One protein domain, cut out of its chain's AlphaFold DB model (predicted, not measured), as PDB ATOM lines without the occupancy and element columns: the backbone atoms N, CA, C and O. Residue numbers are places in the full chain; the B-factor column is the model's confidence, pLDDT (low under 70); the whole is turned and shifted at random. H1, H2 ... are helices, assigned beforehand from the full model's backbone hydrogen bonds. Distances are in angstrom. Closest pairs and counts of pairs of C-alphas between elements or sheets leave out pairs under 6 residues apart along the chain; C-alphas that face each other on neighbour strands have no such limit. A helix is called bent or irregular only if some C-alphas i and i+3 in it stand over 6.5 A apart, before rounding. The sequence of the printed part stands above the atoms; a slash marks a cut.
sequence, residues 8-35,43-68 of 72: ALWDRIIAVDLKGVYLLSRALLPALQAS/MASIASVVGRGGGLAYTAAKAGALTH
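Overview. This is residues 8 to 35 and 43 to 68 of the 72 residues of the protein "Short subunit dehydrogenase" of Sphingomonas faeni (UniProt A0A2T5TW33). A long helix, H1, has the shorter H3 side by side with part of it, and the tiny H2 packs on H3; residues 26 to 35 stick out beyond this body. The 54 printed residues hold three named helices, H1, H2, H3 in chain order, and no named strand: all helix. The whole is loose, radius of gyration of the C-alphas 12.7 A, and flat, spanning 39 by 25 by 11 A.

Along the chain. H1, residues 8 to 34, runs 38.1 A from (27.581, -47.016, 19.968), with a kink of 43 degrees near residue 28; it is irregular, C-alphas 27 and 30 being 7.2 A apart. H3, residues 56 to 67, runs 16.7 A to (27.893, -22.855, 19.012). H2, residues 47 to 50, spans 5.2 A.

Arrangement. H1 touches H3 with residues 10 to 21 alone, the closest C-alphas, Leu 18 and Ala 61, 5.1 A apart, at a shallow tilt of 15 degrees, the same way. H2 touches H3, closest C-alphas Ser 48 and Ala 63, 4.5 A. H1 and H2 are apart. Every O i to N i+4 pair is within hydrogen-bond range in H3, 18 of 23 in H1; H2 is too short for one.

Size, cuts and confidence. Residues 36 to 42 are not printed; C-alphas 35 and 43 are 22.2 A apart across the cut. The link H2 to H3 is tight. Residues 51 to 54 and 67 to 68 have pLDDT under 70.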
ATOM      1  N   ALA A   8      27.838 -47.084  18.534       90.00
ATOM      2  CA  ALA A   8      27.581 -47.016  19.968       90.00
ATOM      3  C   ALA A   8      28.502 -46.018  20.690       90.00
ATOM      4  O   ALA A   8      28.078 -45.316  21.613       90.00
ATOM      5  N   LEU A   9      29.771 -45.918  20.276       88.50
ATOM      6  CA  LEU A   9      30.703 -44.937  20.836       88.50
ATOM      7  C   LEU A   9      30.344 -43.517  20.391       88.50
ATOM      8  O   LEU A   9      30.405 -42.591  21.205       88.50
ATOM      9  N   TRP A  10      29.968 -43.346  19.121       90.38
ATOM     10  CA  TRP A  10      29.465 -42.075  18.608       90.38
ATOM     11  C   TRP A  10      28.249 -41.610  19.414       90.38
ATOM     12  O   TRP A  10      28.279 -40.520  19.990       90.38
ATOM     13  N   ASP A  11      27.236 -42.463  19.533       93.31
ATOM     14  CA  ASP A  11      25.998 -42.160  20.243       93.31
ATOM     15  C   ASP A  11      26.251 -41.840  21.705       93.31
ATOM     16  O   ASP A  11      25.700 -40.873  22.228       93.31
ATOM     17  N   ARG A  12      27.136 -42.595  22.365       93.50
ATOM     18  CA  ARG A  12      27.516 -42.317  23.751       93.50
ATOM     19  C   ARG A  12      28.144 -40.934  23.897       93.50
ATOM     20  O   ARG A  12      27.774 -40.202  24.817       93.50
ATOM     21  N   ILE A  13      29.079 -40.576  23.018       92.88
ATOM     22  CA  ILE A  13      29.752 -39.273  23.071       92.88
ATOM     23  C   ILE A  13      28.748 -38.152  22.792       92.88
ATOM     24  O   ILE A  13      28.671 -37.207  23.571       92.88
ATOM     25  N   ILE A  14      27.925 -38.265  21.749       93.88
ATOM     26  CA  ILE A  14      26.904 -37.254  21.435       93.88
ATOM     27  C   ILE A  14      25.866 -37.135  22.560       93.88
ATOM     28  O   ILE A  14      25.464 -36.024  22.918       93.88
ATOM     29  N   ALA A  15      25.440 -38.257  23.146       95.62
ATOM     30  CA  ALA A  15      24.459 -38.275  24.225       95.62
ATOM     31  C   ALA A  15      24.950 -37.516  25.466       95.62
ATOM     32  O   ALA A  15      24.180 -36.756  26.056       95.62
ATOM     33  N   VAL A  16      26.216 -37.691  25.847       92.62
ATOM     34  CA  VAL A  16      26.783 -37.047  27.039       92.62
ATOM     35  C   VAL A  16      27.257 -35.627  26.733       92.62
ATOM     36  O   VAL A  16      26.790 -34.677  27.363       92.62
ATOM     37  N   ASP A  17      28.137 -35.463  25.745       92.06
ATOM     38  CA  ASP A  17      28.894 -34.220  25.552       92.06
ATOM     39  C   ASP A  17      28.100 -33.122  24.840       92.06
ATOM     40  O   ASP A  17      28.479 -31.952  24.924       92.06
ATOM     41  N   LEU A  18      27.007 -33.476  24.155       91.75
ATOM     42  CA  LEU A  18      26.159 -32.518  23.445       91.75
ATOM     43  C   LEU A  18      24.719 -32.534  23.960       91.75
ATOM     44  O   LEU A  18      24.218 -31.523  24.460       91.75
ATOM     45  N   LYS A  19      24.042 -33.683  23.874       93.81
ATOM     46  CA  LYS A  19      22.623 -33.784  24.244       93.81
ATOM     47  C   LYS A  19      22.408 -33.526  25.736       93.81
ATOM     48  O   LYS A  19      21.472 -32.810  26.084       93.81
ATOM     49  N   GLY A  20      23.270 -34.053  26.606       93.25
ATOM     50  CA  GLY A  20      23.204 -33.821  28.051       93.25
ATOM     51  C   GLY A  20      23.262 -32.334  28.406       93.25
ATOM     52  O   GLY A  20      22.414 -31.839  29.150       93.25
ATOM     53  N   VAL A  21      24.194 -31.603  27.791       91.19
ATOM     54  CA  VAL A  21      24.353 -30.154  27.975       91.19
ATOM     55  C   VAL A  21      23.104 -29.393  27.528       91.19
ATOM     56  O   VAL A  21      22.600 -28.549  28.271       91.19
ATOM     57  N   TYR A  22      22.560 -29.715  26.352       90.56
ATOM     58  CA  TYR A  22      21.323 -29.106  25.854       90.56
ATOM     59  C   TYR A  22      20.136 -29.354  26.799       90.56
ATOM     60  O   TYR A  22      19.396 -28.425  27.130       90.56
ATOM     61  N   LEU A  23      19.960 -30.595  27.260       94.62
ATOM     62  CA  LEU A  23      18.851 -30.967  28.138       94.62
ATOM     63  C   LEU A  23      18.932 -30.262  29.495       94.62
ATOM     64  O   LEU A  23      17.920 -29.731  29.953       94.62
ATOM     65  N   LEU A  24      20.121 -30.213  30.103       92.44
ATOM     66  CA  LEU A  24      20.353 -29.492  31.357       92.44
ATOM     67  C   LEU A  24      20.070 -27.998  31.187       92.44
ATOM     68  O   LEU A  24      19.349 -27.401  31.981       92.44
ATOM     69  N   SER A  25      20.591 -27.413  30.111       90.62
ATOM     70  CA  SER A  25      20.391 -26.001  29.795       90.62
ATOM     71  C   SER A  25      18.914 -25.654  29.647       90.62
ATOM     72  O   SER A  25      18.440 -24.672  30.215       90.62
ATOM     73  N   ARG A  26      18.161 -26.499  28.935       91.44
ATOM     74  CA  ARG A  26      16.715 -26.347  28.771       91.44
ATOM     75  C   ARG A  26      15.970 -26.465  30.101       91.44
ATOM     76  O   ARG A  26      15.021 -25.723  30.319       91.44
ATOM     77  N   ALA A  27      16.385 -27.382  30.974       94.88
ATOM     78  CA  ALA A  27      15.768 -27.566  32.286       94.88
ATOM     79  C   ALA A  27      16.028 -26.380  33.233       94.88
ATOM     80  O   ALA A  27      15.149 -26.018  34.010       94.88
ATOM     81  N   LEU A  28      17.210 -25.761  33.153       92.06
ATOM     82  CA  LEU A  28      17.599 -24.629  34.002       92.06
ATOM     83  C   LEU A  28      17.121 -23.270  33.479       92.06
ATOM     84  O   LEU A  28      17.069 -22.314  34.250       92.06
ATOM     85  N   LEU A  29      16.752 -23.174  32.199       89.94
ATOM     86  CA  LEU A  29      16.363 -21.919  31.555       89.94
ATOM     87  C   LEU A  29      15.315 -21.107  32.346       89.94
ATOM     88  O   LEU A  29      15.560 -19.918  32.549       89.94
ATOM     89  N   PRO A  30      14.213 -21.689  32.869       92.25
ATOM     90  CA  PRO A  30      13.233 -20.913  33.633       92.25
ATOM     91  C   PRO A  30      13.817 -20.308  34.918       92.25
ATOM     92  O   PRO A  30      13.515 -19.168  35.262       92.25
ATOM     93  N   ALA A  31      14.689 -21.044  35.614       93.19
ATOM     94  CA  ALA A  31      15.321 -20.573  36.845       93.19
ATOM     95  C   ALA A  31      16.343 -19.458  36.574       93.19
ATOM     96  O   ALA A  31      16.419 -18.494  37.330       93.19
ATOM     97  N   LEU A  32      17.088 -19.559  35.469       89.00
ATOM     98  CA  LEU A  32      18.048 -18.536  35.041       89.00
ATOM     99  C   LEU A  32      17.351 -17.246  34.591       89.00
ATOM    100  O   LEU A  32      17.847 -16.151  34.851       89.00
ATOM    101  N   GLN A  33      16.186 -17.369  33.947       89.12
ATOM    102  CA  GLN A  33      15.336 -16.225  33.611       89.12
ATOM    103  C   GLN A  33      14.782 -15.560  34.874       89.12
ATOM    104  O   GLN A  33      14.844 -14.338  34.999       89.12
ATOM    105  N   ALA A  34      14.302 -16.354  35.836       94.00
ATOM    106  CA  ALA A  34      13.796 -15.846  37.109       94.00
ATOM    107  C   ALA A  34      14.882 -15.155  37.953       94.00
ATOM    108  O   ALA A  34      14.580 -14.207  38.674       94.00
ATOM    109  N   SER A  35      16.144 -15.592  37.857       92.69
ATOM    110  CA  SER A  35      17.250 -14.972  38.593       92.69
ATOM    111  C   SER A  35      17.719 -13.637  38.002       92.69
ATOM    112  O   SER A  35      18.518 -12.952  38.636       92.69
ATOM    113  N   MET A  43      31.678 -26.280  28.609       85.44
ATOM    114  CA  MET A  43      33.066 -26.634  28.301       85.44
ATOM    115  C   MET A  43      33.210 -27.138  26.859       85.44
ATOM    116  O   MET A  43      32.909 -28.299  26.549       85.44
ATOM    117  N   ALA A  44      33.726 -26.266  25.993       85.75
ATOM    118  CA  ALA A  44      34.190 -26.610  24.651       85.75
ATOM    119  C   ALA A  44      35.628 -27.174  24.670       85.75
ATOM    120  O   ALA A  44      36.198 -27.458  25.724       85.75
ATOM    121  N   SER A  45      36.229 -27.364  23.495       85.38
ATOM    122  CA  SER A  45      37.616 -27.817  23.360       85.38
ATOM    123  C   SER A  45      38.303 -27.125  22.187       85.38
ATOM    124  O   SER A  45      37.659 -26.798  21.195       85.38
ATOM    125  N   ILE A  46      39.632 -26.977  22.245       85.56
ATOM    126  CA  ILE A  46      40.426 -26.548  21.084       85.56
ATOM    127  C   ILE A  46      40.240 -27.494  19.891       85.56
ATOM    128  O   ILE A  46      40.287 -27.053  18.744       85.56
ATOM    129  N   ALA A  47      39.938 -28.772  20.160       82.62
ATOM    130  CA  ALA A  47      39.610 -29.765  19.143       82.62
ATOM    131  C   ALA A  47      38.441 -29.323  18.244       82.62
ATOM    132  O   ALA A  47      38.445 -29.662  17.064       82.62
ATOM    133  N   SER A  48      37.502 -28.519  18.765       77.62
ATOM    134  CA  SER A  48      36.390 -27.934  18.003       77.62
ATOM    135  C   SER A  48      36.850 -26.984  16.898       77.62
ATOM    136  O   SER A  48      36.164 -26.837  15.895       77.62
ATOM    137  N   VAL A  49      37.994 -26.324  17.094       78.25
ATOM    138  CA  VAL A  49      38.524 -25.302  16.180       78.25
ATOM    139  C   VAL A  49      39.553 -25.909  15.233       78.25
ATOM    140  O   VAL A  49      39.529 -25.645  14.035       78.25
ATOM    141  N   VAL A  50      40.451 -26.752  15.752       79.31
ATOM    142  CA  VAL A  50      41.559 -27.320  14.962       79.31
ATOM    143  C   VAL A  50      41.217 -28.657  14.298       79.31
ATOM    144  O   VAL A  50      42.014 -29.186  13.524       79.31
ATOM    145  N   GLY A  51      40.058 -29.243  14.617       68.94
ATOM    146  CA  GLY A  51      39.576 -30.491  14.018       68.94
ATOM    147  C   GLY A  51      40.416 -31.731  14.356       68.94
ATOM    148  O   GLY A  51      40.313 -32.751  13.677       68.94
ATOM    149  N   ARG A  52      41.275 -31.666  15.380       65.38
ATOM    150  CA  ARG A  52      42.219 -32.730  15.764       65.38
ATOM    151  C   ARG A  52      42.265 -32.897  17.284       65.38
ATOM    152  O   ARG A  52      42.077 -31.933  18.016       65.38
ATOM    153  N   GLY A  53      42.542 -34.119  17.750       63.28
ATOM    154  CA  GLY A  53      42.904 -34.394  19.151       63.28
ATOM    155  C   GLY A  53      41.946 -35.271  19.970       63.28
ATOM    156  O   GLY A  53      42.385 -35.794  20.983       63.28
ATOM    157  N   GLY A  54      40.692 -35.496  19.545       68.19
ATOM    158  CA  GLY A  54      39.725 -36.286  20.343       68.19
ATOM    159  C   GLY A  54      38.856 -37.299  19.588       68.19
ATOM    160  O   GLY A  54      38.040 -37.980  20.198       68.19
ATOM    161  N   GLY A  55      39.026 -37.435  18.270       78.69
ATOM    162  CA  GLY A  55      38.162 -38.268  17.425       78.69
ATOM    163  C   GLY A  55      36.912 -37.531  16.928       78.69
ATOM    164  O   GLY A  55      36.513 -36.510  17.482       78.69
ATOM    165  N   LEU A  56      36.307 -38.036  15.846       84.38
ATOM    166  CA  LEU A  56      35.247 -37.335  15.103       84.38
ATOM    167  C   LEU A  56      34.023 -36.996  15.966       84.38
ATOM    168  O   LEU A  56      33.561 -35.859  15.934       84.38
ATOM    169  N   ALA A  57      33.536 -37.951  16.766       86.12
ATOM    170  CA  ALA A  57      32.373 -37.760  17.636       86.12
ATOM    171  C   ALA A  57      32.612 -36.678  18.697       86.12
ATOM    172  O   ALA A  57      31.771 -35.812  18.911       86.12
ATOM    173  N   TYR A  58      33.788 -36.700  19.327       86.56
ATOM    174  CA  TYR A  58      34.154 -35.733  20.357       86.56
ATOM    175  C   TYR A  58      34.322 -34.334  19.767       86.56
ATOM    176  O   TYR A  58      33.759 -33.372  20.286       86.56
ATOM    177  N   THR A  59      35.039 -34.217  18.646       87.00
ATOM    178  CA  THR A  59      35.178 -32.947  17.927       87.00
ATOM    179  C   THR A  59      33.809 -32.385  17.531       87.00
ATOM    180  O   THR A  59      33.560 -31.203  17.755       87.00
ATOM    181  N   ALA A  60      32.900 -33.219  17.013       86.19
ATOM    182  CA  ALA A  60      31.544 -32.802  16.657       86.19
ATOM    183  C   ALA A  60      30.741 -32.333  17.883       86.19
ATOM    184  O   ALA A  60      30.150 -31.252  17.858       86.19
ATOM    185  N   ALA A  61      30.770 -33.096  18.980       88.31
ATOM    186  CA  ALA A  61      30.073 -32.741  20.214       88.31
ATOM    187  C   ALA A  61      30.575 -31.409  20.791       88.31
ATOM    188  O   ALA A  61      29.781 -30.525  21.120       88.31
ATOM    189  N   LYS A  62      31.900 -31.225  20.864       89.00
ATOM    190  CA  LYS A  62      32.513 -30.003  21.401       89.00
ATOM    191  C   LYS A  62      32.350 -28.798  20.483       89.00
ATOM    192  O   LYS A  62      32.334 -27.673  20.986       89.00
ATOM    193  N   ALA A  63      32.234 -28.990  19.170       84.81
ATOM    194  CA  ALA A  63      31.859 -27.917  18.255       84.81
ATOM    195  C   ALA A  63      30.404 -27.484  18.490       84.81
ATOM    196  O   ALA A  63      30.141 -26.293  18.638       84.81
ATOM    197  N   GLY A  64      29.479 -28.438  18.651       81.81
ATOM    198  CA  GLY A  64      28.087 -28.138  19.007       81.81
ATOM    199  C   GLY A  64      27.965 -27.381  20.335       81.81
ATOM    200  O   GLY A  64      27.274 -26.365  20.409       81.81
ATOM    201  N   ALA A  65      28.702 -27.807  21.366       83.62
ATOM    202  CA  ALA A  65      28.731 -27.127  22.663       83.62
ATOM    203  C   ALA A  65      29.278 -25.685  22.592       83.62
ATOM    204  O   ALA A  65      28.871 -24.850  23.396       83.62
ATOM    205  N   LEU A  66      30.171 -25.386  21.636       78.12
ATOM    206  CA  LEU A  66      30.705 -24.039  21.397       78.12
ATOM    207  C   LEU A  66      29.679 -23.119  20.710       78.12
ATOM    208  O   LEU A  66      29.605 -21.939  21.039       78.12
ATOM    209  N   THR A  67      28.894 -23.641  19.760       67.19
ATOM    210  CA  THR A  67      27.893 -22.855  19.012       67.19
ATOM    211  C   THR A  67      26.640 -22.538  19.839       67.19
ATOM    212  O   THR A  67      25.982 -21.528  19.590       67.19
ATOM    213  N   HIS A  68      26.298 -23.353  20.840       60.31
ATOM    214  CA  HIS A  68      25.137 -23.105  21.702       60.31
ATOM    215  C   HIS A  68      25.374 -21.941  22.681       60.31
ATOM    216  O   HIS A  68      25.879 -22.127  23.788       60.31
TER     217      HIS A  68